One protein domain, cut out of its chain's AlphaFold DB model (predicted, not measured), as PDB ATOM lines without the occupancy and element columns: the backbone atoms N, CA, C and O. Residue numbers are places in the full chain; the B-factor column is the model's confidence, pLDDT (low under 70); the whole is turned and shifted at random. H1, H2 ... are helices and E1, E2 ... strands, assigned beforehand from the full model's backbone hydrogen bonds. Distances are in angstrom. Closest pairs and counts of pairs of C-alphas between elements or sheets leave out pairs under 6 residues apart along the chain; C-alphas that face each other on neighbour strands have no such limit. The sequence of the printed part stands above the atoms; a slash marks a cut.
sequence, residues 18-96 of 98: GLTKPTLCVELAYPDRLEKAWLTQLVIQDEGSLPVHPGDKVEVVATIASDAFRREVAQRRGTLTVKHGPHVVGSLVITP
ATOM      1  N   GLY A  18     101.837   3.941 162.543       88.75
ATOM      2  CA  GLY A  18     102.772   4.896 163.126       88.75
ATOM      3  C   GLY A  18     103.827   5.373 162.134       88.75
ATOM      4  O   GLY A  18     103.782   5.101 160.931       88.75
ATOM      5  N   LEU A  19     104.778   6.130 162.653       89.69
ATOM      6  CA  LEU A  19     105.931   6.590 161.908       89.69
ATOM      7  C   LEU A  19     107.034   5.535 161.989       89.69
ATOM      8  O   LEU A  19     107.559   5.265 163.060       89.69
ATOM      9  N   THR A  20     107.408   4.980 160.845       90.50
ATOM     10  CA  THR A  20     108.377   3.876 160.738       90.50
ATOM     11  C   THR A  20     109.749   4.312 160.233       90.50
ATOM     12  O   THR A  20     110.656   3.492 160.129       90.50
ATOM     13  N   LYS A  21     109.904   5.591 159.880       90.44
ATOM     14  CA  LYS A  21     111.166   6.164 159.417       90.44
ATOM     15  C   LYS A  21     111.696   7.137 160.465       90.44
ATOM     16  O   LYS A  21     110.908   7.926 160.983       90.44
ATOM     17  N   PRO A  22     113.015   7.160 160.706       91.44
ATOM     18  CA  PRO A  22     113.608   8.059 161.692       91.44
ATOM     19  C   PRO A  22     113.593   9.521 161.235       91.44
ATOM     20  O   PRO A  22     113.806  10.416 162.035       91.44
ATOM     21  N   THR A  23     113.358   9.790 159.949       92.88
ATOM     22  CA  THR A  23     113.342  11.143 159.383       92.88
ATOM     23  C   THR A  23     111.957  11.514 158.864       92.88
ATOM     24  O   THR A  23     111.357  10.745 158.107       92.88
ATOM     25  N   LEU A  24     111.497  12.726 159.184       90.88
ATOM     26  CA  LEU A  24     110.316  13.350 158.587       90.88
ATOM     27  C   LEU A  24     110.660  14.700 157.977       90.88
ATOM     28  O   LEU A  24     111.336  15.518 158.595       90.88
ATOM     29  N   CYS A  25     110.078  14.967 156.816       93.12
ATOM     30  CA  CYS A  25     109.951  16.318 156.289       93.12
ATOM     31  C   CYS A  25     108.578  16.857 156.693       93.12
ATOM     32  O   CYS A  25     107.552  16.264 156.358       93.12
ATOM     33  N   VAL A  26     108.568  17.960 157.429       94.12
ATOM     34  CA  VAL A  26     107.365  18.574 157.996       94.12
ATOM     35  C   VAL A  26     107.423  20.080 157.822       94.12
ATOM     36  O   VAL A  26     108.454  20.654 157.476       94.12
ATOM     37  N   GLU A  27     106.314  20.738 158.111       95.25
ATOM     38  CA  GLU A  27     106.276  22.183 158.234       95.25
ATOM     39  C   GLU A  27     106.072  22.545 159.706       95.25
ATOM     40  O   GLU A  27     105.221  21.972 160.384       95.25
ATOM     41  N   LEU A  28     106.851  23.490 160.218       94.31
ATOM     42  CA  LEU A  28     106.671  24.031 161.562       94.31
ATOM     43  C   LEU A  28     105.910  25.345 161.484       94.31
ATOM     44  O   LEU A  28     106.194  26.158 160.615       94.31
ATOM     45  N   ALA A  29     104.980  25.576 162.401       93.25
ATOM     46  CA  ALA A  29     104.277  26.845 162.548       93.25
ATOM     47  C   ALA A  29     104.162  27.213 164.028       93.25
ATOM     48  O   ALA A  29     104.207  26.344 164.899       93.25
ATOM     49  N   TYR A  30     103.975  28.495 164.333       91.62
ATOM     50  CA  TYR A  30     103.572  28.876 165.686       91.62
ATOM     51  C   TYR A  30     102.089  28.529 165.910       91.62
ATOM     52  O   TYR A  30     101.306  28.649 164.961       91.62
ATOM     53  N   PRO A  31     101.673  28.153 167.136       90.56
ATOM     54  CA  PRO A  31     100.277  27.818 167.427       90.56
ATOM     55  C   PRO A  31      99.277  28.925 167.053       90.56
ATOM     56  O   PRO A  31      98.168  28.634 166.621       90.56
ATOM     57  N   ASP A  32      99.680  30.195 167.166       90.38
ATOM     58  CA  ASP A  32      98.890  31.380 166.805       90.38
ATOM     59  C   ASP A  32      98.989  31.767 165.315       90.38
ATOM     60  O   ASP A  32      98.339  32.716 164.879       90.38
ATOM     61  N   ARG A  33      99.812  31.072 164.516       89.00
ATOM     62  CA  ARG A  33     100.142  31.439 163.121       89.00
ATOM     63  C   ARG A  33     100.185  30.232 162.180       89.00
ATOM     64  O   ARG A  33     101.069  30.148 161.334       89.00
ATOM     65  N   LEU A  34      99.226  29.315 162.294       84.81
ATOM     66  CA  LEU A  34      99.195  28.043 161.544       84.81
ATOM     67  C   LEU A  34      99.241  28.183 160.009       84.81
ATOM     68  O   LEU A  34      99.697  27.267 159.319       84.81
ATOM     69  N   GLU A  35      98.777  29.318 159.486       86.31
ATOM     70  CA  GLU A  35      98.808  29.696 158.064       86.31
ATOM     71  C   GLU A  35     100.245  29.905 157.544       86.31
ATOM     72  O   GLU A  35     100.522  29.734 156.361       86.31
ATOM     73  N   LYS A  36     101.177  30.290 158.427       85.31
ATOM     74  CA  LYS A  36     102.583  30.550 158.100       85.31
ATOM     75  C   LYS A  36     103.430  29.411 158.647       85.31
ATOM     76  O   LYS A  36     103.781  29.414 159.825       85.31
ATOM     77  N   ALA A  37     103.728  28.442 157.788       89.12
ATOM     78  CA  ALA A  37     104.538  27.287 158.136       89.12
ATOM     79  C   ALA A  37     105.865  27.274 157.358       89.12
ATOM     80  O   ALA A  37     105.955  27.804 156.250       89.12
ATOM     81  N   TRP A  38     106.903  26.683 157.950       92.44
ATOM     82  CA  TRP A  38     108.255  26.632 157.397       92.44
ATOM     83  C   TRP A  38     108.761  25.200 157.304       92.44
ATOM     84  O   TRP A  38     108.722  24.450 158.282       92.44
ATOM     85  N   LEU A  39     109.295  24.840 156.135       92.25
ATOM     86  CA  LEU A  39     109.835  23.509 155.885       92.25
ATOM     87  C   LEU A  39     111.003  23.195 156.828       92.25
ATOM     88  O   LEU A  39     111.947  23.978 156.978       92.25
ATOM     89  N   THR A  40     110.912  22.030 157.455       91.94
ATOM     90  CA  THR A  40     111.853  21.529 158.451       91.94
ATOM     91  C   THR A  40     112.015  20.023 158.288       91.94
ATOM     92  O   THR A  40     111.061  19.307 157.984       91.94
ATOM     93  N   GLN A  41     113.224  19.531 158.528       93.69
ATOM     94  CA  GLN A  41     113.480  18.104 158.682       93.69
ATOM     95  C   GLN A  41     113.583  17.758 160.168       93.69
ATOM     96  O   GLN A  41     114.360  18.390 160.880       93.69
ATOM     97  N   LEU A  42     112.814  16.774 160.635       93.31
ATOM     98  CA  LEU A  42     112.929  16.188 161.973       93.31
ATOM     99  C   LEU A  42     113.623  14.832 161.875       93.31
ATOM    100  O   LEU A  42     113.245  14.011 161.040       93.31
ATOM    101  N   VAL A  43     114.606  14.591 162.737       94.44
ATOM    102  CA  VAL A  43     115.325  13.318 162.855       94.44
ATOM    103  C   VAL A  43     115.155  12.789 164.273       94.44
ATOM    104  O   VAL A  43     115.608  13.429 165.215       94.44
ATOM    105  N   ILE A  44     114.505  11.639 164.425       94.12
ATOM    106  CA  ILE A  44     114.375  10.908 165.690       94.12
ATOM    107  C   ILE A  44     115.754  10.408 166.107       94.12
ATOM    108  O   ILE A  44     116.458   9.797 165.306       94.12
ATOM    109  N   GLN A  45     116.140  10.690 167.350       92.31
ATOM    110  CA  GLN A  45     117.476  10.358 167.845       92.31
ATOM    111  C   GLN A  45     117.635   8.881 168.222       92.31
ATOM    112  O   GLN A  45     118.717   8.330 168.042       92.31
ATOM    113  N   ASP A  46     116.577   8.250 168.731       89.69
ATOM    114  CA  ASP A  46     116.573   6.833 169.094       89.69
ATOM    115  C   ASP A  46     115.732   6.019 168.103       89.69
ATOM    116  O   ASP A  46     114.502   6.008 168.164       89.69
ATOM    117  N   GLU A  47     116.394   5.314 167.184       79.75
ATOM    118  CA  GLU A  47     115.712   4.440 166.222       79.75
ATOM    119  C   GLU A  47     114.992   3.259 166.896       79.75
ATOM    120  O   GLU A  47     114.042   2.727 166.322       79.75
ATOM    121  N   GLY A  48     115.381   2.880 168.123       85.00
ATOM    122  CA  GLY A  48     114.691   1.858 168.917       85.00
ATOM    123  C   GLY A  48     113.278   2.263 169.346       85.00
ATOM    124  O   GLY A  48     112.472   1.401 169.690       85.00
ATOM    125  N   SER A  49     112.957   3.556 169.261       83.56
ATOM    126  CA  SER A  49     111.626   4.106 169.524       83.56
ATOM    127  C   SER A  49     110.676   4.025 168.314       83.56
ATOM    128  O   SER A  49     109.550   4.514 168.385       83.56
ATOM    129  N   LEU A  50     111.099   3.437 167.186       89.44
ATOM    130  CA  LEU A  50     110.239   3.206 166.019       89.44
ATOM    131  C   LEU A  50     109.472   1.866 166.141       89.44
ATOM    132  O   LEU A  50     110.067   0.856 166.514       89.44
ATOM    133  N   PRO A  51     108.193   1.792 165.719       92.69
ATOM    134  CA  PRO A  51     107.386   2.884 165.184       92.69
ATOM    135  C   PRO A  51     106.895   3.854 166.266       92.69
ATOM    136  O   PRO A  51     106.458   3.425 167.327       92.69
ATOM    137  N   VAL A  52     106.880   5.151 165.949       92.62
ATOM    138  CA  VAL A  52     106.295   6.171 166.838       92.62
ATOM    139  C   VAL A  52     104.789   6.264 166.604       92.62
ATOM    140  O   VAL A  52     104.327   6.357 165.460       92.62
ATOM    141  N   HIS A  53     104.017   6.287 167.682       93.75
ATOM    142  CA  HIS A  53     102.562   6.347 167.696       93.75
ATOM    143  C   HIS A  53     102.030   7.655 168.302       93.75
ATOM    144  O   HIS A  53     102.735   8.345 169.038       93.75
ATOM    145  N   PRO A  54     100.771   8.036 168.001       93.75
ATOM    146  CA  PRO A  54     100.142   9.174 168.661       93.75
ATOM    147  C   PRO A  54     100.160   9.034 170.190       93.75
ATOM    148  O   PRO A  54      99.747   8.004 170.718       93.75
ATOM    149  N   GLY A  55     100.594  10.089 170.882       90.62
ATOM    150  CA  GLY A  55     100.757  10.116 172.340       90.62
ATOM    151  C   GLY A  55     102.169   9.797 172.841       90.62
ATOM    152  O   GLY A  55     102.465  10.095 173.999       90.62
ATOM    153  N   ASP A  56     103.045   9.260 171.989       94.19
ATOM    154  CA  ASP A  56     104.454   9.067 172.332       94.19
ATOM    155  C   ASP A  56     105.183  10.409 172.472       94.19
ATOM    156  O   ASP A  56     104.770  11.439 171.933       94.19
ATOM    157  N   LYS A  57     106.314  10.389 173.179       94.31
ATOM    158  CA  LYS A  57     107.241  11.520 173.260       94.31
ATOM    159  C   LYS A  57     108.605  11.051 172.802       94.31
ATOM    160  O   LYS A  57     109.169  10.150 173.418       94.31
ATOM    161  N   VAL A  58     109.119  11.648 171.734       94.44
ATOM    162  CA  VAL A  58     110.390  11.231 171.137       94.44
ATOM    163  C   VAL A  58     111.342  12.403 170.989       94.44
ATOM    164  O   VAL A  58     110.952  13.496 170.576       94.44
ATOM    165  N   GLU A  59     112.605  12.166 171.324       95.31
ATOM    166  CA  GLU A  59     113.670  13.148 171.146       95.31
ATOM    167  C   GLU A  59     114.031  13.263 169.665       95.31
ATOM    168  O   GLU A  59     114.251  12.263 168.971       95.31
ATOM    169  N   VAL A  60     114.083  14.499 169.176       94.19
ATOM    170  CA  VAL A  60     114.353  14.813 167.778       94.19
ATOM    171  C   VAL A  60     115.388  15.919 167.623       94.19
ATOM    172  O   VAL A  60     115.569  16.796 168.469       94.19
ATOM    173  N   VAL A  61     116.030  15.903 166.462       93.69
ATOM    174  CA  VAL A  61     116.846  16.990 165.933       93.69
ATOM    175  C   VAL A  61     116.093  17.626 164.769       93.69
ATOM    176  O   VAL A  61     115.727  16.941 163.816       93.69
ATOM    177  N   ALA A  62     115.853  18.932 164.842       91.88
ATOM    178  CA  ALA A  62     115.142  19.710 163.840       91.88
ATOM    179  C   ALA A  62     116.101  20.607 163.043       91.88
ATOM    180  O   ALA A  62     116.789  21.469 163.598       91.88
ATOM    181  N   THR A  63     116.105  20.452 161.721       91.44
ATOM    182  CA  THR A  63     116.843  21.310 160.788       91.44
ATOM    183  C   THR A  63     115.871  22.220 160.053       91.44
ATOM    184  O   THR A  63     115.110  21.777 159.191       91.44
ATOM    185  N   ILE A  64     115.896  23.504 160.409       88.56
ATOM    186  CA  ILE A  64     115.030  24.541 159.841       88.56
ATOM    187  C   ILE A  64     115.719  25.166 158.624       88.56
ATOM    188  O   ILE A  64     116.809  25.723 158.756       88.56
ATOM    189  N   ALA A  65     115.068  25.123 157.458       87.62
ATOM    190  CA  ALA A  65     115.638  25.646 156.212       87.62
ATOM    191  C   ALA A  65     115.644  27.187 156.130       87.62
ATOM    192  O   ALA A  65     116.495  27.777 155.472       87.62
ATOM    193  N   SER A  66     114.685  27.853 156.781       89.00
ATOM    194  CA  SER A  66     114.552  29.315 156.753       89.00
ATOM    195  C   SER A  66     115.442  29.984 157.802       89.00
ATOM    196  O   SER A  66     115.210  29.833 159.001       89.00
ATOM    197  N   ASP A  67     116.401  30.803 157.361       88.19
ATOM    198  CA  ASP A  67     117.280  31.581 158.246       88.19
ATOM    199  C   ASP A  67     116.516  32.539 159.164       88.19
ATOM    200  O   ASP A  67     116.849  32.677 160.344       88.19
ATOM    201  N   ALA A  68     115.490  33.208 158.631       88.00
ATOM    202  CA  ALA A  68     114.672  34.139 159.402       88.00
ATOM    203  C   ALA A  68     113.927  33.398 160.518       88.00
ATOM    204  O   ALA A  68     114.028  33.771 161.685       88.00
ATOM    205  N   PHE A  69     113.268  32.289 160.173       89.06
ATOM    206  CA  PHE A  69     112.527  31.491 161.146       89.06
ATOM    207  C   PHE A  69     113.458  30.839 162.172       89.06
ATOM    208  O   PHE A  69     113.162  30.841 163.362       89.06
ATOM    209  N   ARG A  70     114.636  30.370 161.749       87.56
ATOM    210  CA  ARG A  70     115.671  29.866 162.656       87.56
ATOM    211  C   ARG A  70     116.052  30.894 163.722       87.56
ATOM    212  O   ARG A  70     116.143  30.542 164.894       87.56
ATOM    213  N   ARG A  71     116.281  32.153 163.332       87.56
ATOM    214  CA  ARG A  71     116.601  33.230 164.288       87.56
ATOM    215  C   ARG A  71     115.441  33.494 165.243       87.56
ATOM    216  O   ARG A  71     115.680  33.680 166.431       87.56
ATOM    217  N   GLU A  72     114.206  33.479 164.743       87.38
ATOM    218  CA  GLU A  72     113.014  33.642 165.582       87.38
ATOM    219  C   GLU A  72     112.874  32.507 166.606       87.38
ATOM    220  O   GLU A  72     112.675  32.774 167.791       87.38
ATOM    221  N   VAL A  73     113.033  31.251 166.179       87.00
ATOM    222  CA  VAL A  73     112.996  30.064 167.049       87.00
ATOM    223  C   VAL A  73     114.128  30.087 168.078       87.00
ATOM    224  O   VAL A  73     113.885  29.834 169.252       87.00
ATOM    225  N   ALA A  74     115.350  30.459 167.688       85.62
ATOM    226  CA  ALA A  74     116.472  30.569 168.622       85.62
ATOM    227  C   ALA A  74     116.222  31.602 169.738       85.62
ATOM    228  O   ALA A  74     116.687  31.430 170.863       85.62
ATOM    229  N   GLN A  75     115.470  32.667 169.443       83.88
ATOM    230  CA  GLN A  75     115.129  33.716 170.408       83.88
ATOM    231  C   GLN A  75     113.878  33.393 171.237       83.88
ATOM    232  O   GLN A  75     113.688  33.963 172.312       83.88
ATOM    233  N   ARG A  76     113.010  32.501 170.751       75.81
ATOM    234  CA  ARG A  76     111.747  32.140 171.399       75.81
ATOM    235  C   ARG A  76     111.764  30.686 171.850       75.81
ATOM    236  O   ARG A  76     111.555  29.774 171.059       75.81
ATOM    237  N   ARG A  77     111.893  30.484 173.163       71.94
ATOM    238  CA  ARG A  77     111.508  29.215 173.800       71.94
ATOM    239  C   ARG A  77     110.019  28.974 173.580       71.94
ATOM    240  O   ARG A  77     109.222  29.881 173.820       71.94
ATOM    241  N   GLY A  78     109.643  27.763 173.185       84.19
ATOM    242  CA  GLY A  78     108.234  27.400 173.136       84.19
ATOM    243  C   GLY A  78     107.910  26.173 172.302       84.19
ATOM    244  O   GLY A  78     108.780  25.488 171.762       84.19
ATOM    245  N   THR A  79     106.608  25.927 172.219       92.81
ATOM    246  CA  THR A  79     106.014  24.851 171.436       92.81
ATOM    247  C   THR A  79     105.697  25.345 170.030       92.81
ATOM    248  O   THR A  79     105.058  26.384 169.854       92.81
ATOM    249  N   LEU A  80     106.110  24.574 169.033       94.69
ATOM    250  CA  LEU A  80     105.734  24.732 167.637       94.69
ATOM    251  C   LEU A  80     104.721  23.658 167.257       94.69
ATOM    252  O   LEU A  80     104.770  22.523 167.730       94.69
ATOM    253  N   THR A  81     103.811  24.012 166.365       95.88
ATOM    254  CA  THR A  81     102.918  23.063 165.713       95.88
ATOM    255  C   THR A  81     103.653  22.397 164.559       95.88
ATOM    256  O   THR A  81     104.254  23.081 163.731       95.88
ATOM    257  N   VAL A  82     103.576  21.070 164.488       95.88
ATOM    258  CA  VAL A  82     104.130  20.272 163.392       95.88
ATOM    259  C   VAL A  82     103.011  19.930 162.420       95.88
ATOM    260  O   VAL A  82     101.971  19.400 162.817       95.88
ATOM    261  N   LYS A  83     103.221  20.225 161.140       94.56
ATOM    262  CA  LYS A  83     102.260  20.011 160.061       94.56
ATOM    263  C   LYS A  83     102.826  19.118 158.966       94.56
ATOM    264  O   LYS A  83     104.030  19.083 158.722       94.56
ATOM    265  N   HIS A  84     101.919  18.451 158.269       89.25
ATOM    266  CA  HIS A  84     102.186  17.786 157.003       89.25
ATOM    267  C   HIS A  84     101.082  18.183 156.014       89.25
ATOM    268  O   HIS A  84      99.976  17.631 156.035       89.25
ATOM    269  N   GLY A  85     101.357  19.207 155.201       86.69
ATOM    270  CA  GLY A  85     100.356  19.838 154.349       86.69
ATOM    271  C   GLY A  85      99.247  20.502 155.184       86.69
ATOM    272  O   GLY A  85      99.543  21.274 156.103       86.69
ATOM    273  N   PRO A  86      97.956  20.220 154.920       86.94
ATOM    274  CA  PRO A  86      96.856  20.860 155.642       86.94
ATOM    275  C   PRO A  86      96.648  20.306 157.062       86.94
ATOM    276  O   PRO A  86      95.840  20.847 157.815       86.94
ATOM    277  N   HIS A  87      97.343  19.231 157.443       90.25
ATOM    278  CA  HIS A  87      97.101  18.527 158.698       90.25
ATOM    279  C   HIS A  87      98.133  18.882 159.763       90.25
ATOM    280  O   HIS A  87      99.335  18.879 159.498       90.25
ATOM    281  N   VAL A  88      97.662  19.115 160.989       93.62
ATOM    282  CA  VAL A  88      98.506  19.134 162.187       93.62
ATOM    283  C   VAL A  88      98.762  17.692 162.609       93.62
ATOM    284  O   VAL A  88      97.815  16.940 162.828       93.62
ATOM    285  N   VAL A  89     100.035  17.315 162.705       94.19
ATOM    286  CA  VAL A  89     100.476  15.943 163.016       94.19
ATOM    287  C   VAL A  89     101.087  15.808 164.406       94.19
ATOM    288  O   VAL A  89     101.292  14.691 164.873       94.19
ATOM    289  N   GLY A  90     101.355  16.923 165.085       95.12
ATOM    290  CA  GLY A  90     101.848  16.922 166.455       95.12
ATOM    291  C   GLY A  90     102.351  18.283 166.907       95.12
ATOM    292  O   GLY A  90     102.122  19.310 166.257       95.12
ATOM    293  N   SER A  91     103.075  18.273 168.015       96.25
ATOM    294  CA  SER A  91     103.764  19.437 168.559       96.25
ATOM    295  C   SER A  91     105.236  19.143 168.794       96.25
ATOM    296  O   SER A  91     105.604  18.032 169.159       96.25
ATOM    297  N   LEU A  92     106.069  20.157 168.604       95.62
ATOM    298  CA  LEU A  92     107.501  20.109 168.849       95.62
ATOM    299  C   LEU A  92     107.851  21.146 169.910       95.62
ATOM    300  O   LEU A  92     107.647  22.341 169.699       95.62
ATOM    301  N   VAL A  93     108.404  20.701 171.031       94.19
ATOM    302  CA  VAL A  93     108.985  21.596 172.032       94.19
ATOM    303  C   VAL A  93     110.461  21.749 171.710       94.19
ATOM    304  O   VAL A  93     111.205  20.779 171.802       94.19
ATOM    305  N   ILE A  94     110.881  22.951 171.311       89.00
ATOM    306  CA  ILE A  94     112.288  23.218 170.997       89.00
ATOM    307  C   ILE A  94     113.012  23.719 172.242       89.00
ATOM    308  O   ILE A  94     112.600  24.695 172.879       89.00
ATOM    309  N   THR A  95     114.143  23.089 172.534       78.75
ATOM    310  CA  THR A  95     115.070  23.505 173.581       78.75
ATOM    311  C   THR A  95     116.167  24.348 172.925       78.75
ATOM    312  O   THR A  95     116.882  23.839 172.058       78.75
ATOM    313  N   PRO A  96     116.322  25.641 173.270       64.19
ATOM    314  CA  PRO A  96     117.397  26.445 172.704       64.19
ATOM    315  C   PRO A  96     118.750  25.855 173.078       64.19
ATOM    316  O   PRO A  96     118.968  25.481 174.233       64.19
TER     317      PRO A  96
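Overview. This is residues 18 to 96 of the 98 residues of an uncharacterized protein of Roseovarius indicus (UniProt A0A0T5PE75). One folded antiparallel sheet, E3 E2 E1 E4 E5, curls like part of a barrel: E3 and E2 face E4 and E5, with E1 as the hinge, and short helix H1 sits at one end. The printed part has 79 residues, with named elements E1 E2 E3 H1 E4 E5 along the chain, mostly strand. It is compact, radius of gyration of the C-alphas 12.2 A, spanning 33 by 26 by 19 A.

Arrangement. E1, residues 23 to 29, and E2, residues 37 to 44, form a hairpin, N 26 and O 40 being 2.9 A apart. E3, residues 58 to 64, completes a meander, each strand the antiparallel neighbour of the one before; N 43 and O 61 are 2.8 A apart. H1, residues 67 to 75, with every O i to N i+4 pair within hydrogen-bond range, is on the sheet at a height of 8.7 A; its closest C-alpha to E3 is Arg 70, 6.1 A from that of Ile 64. E4, residues 78 to 84, is antiparallel to E1, with N 27 and O 83 2.9 A apart. E4 and E5, residues 87 to 95, form a hairpin, N 80 and O 92 being 2.8 A apart.

Along the chain. E1 begins at C-alpha 23 (113.342, 11.143, 159.383). E5, 23.9 A long, ends at C-alpha 95 (115.070, 23.505, 173.581).

Size, cuts and confidence. The printed part has no cut. E2 to E3 is a long link. Residue 96 is under 70 in pLDDT.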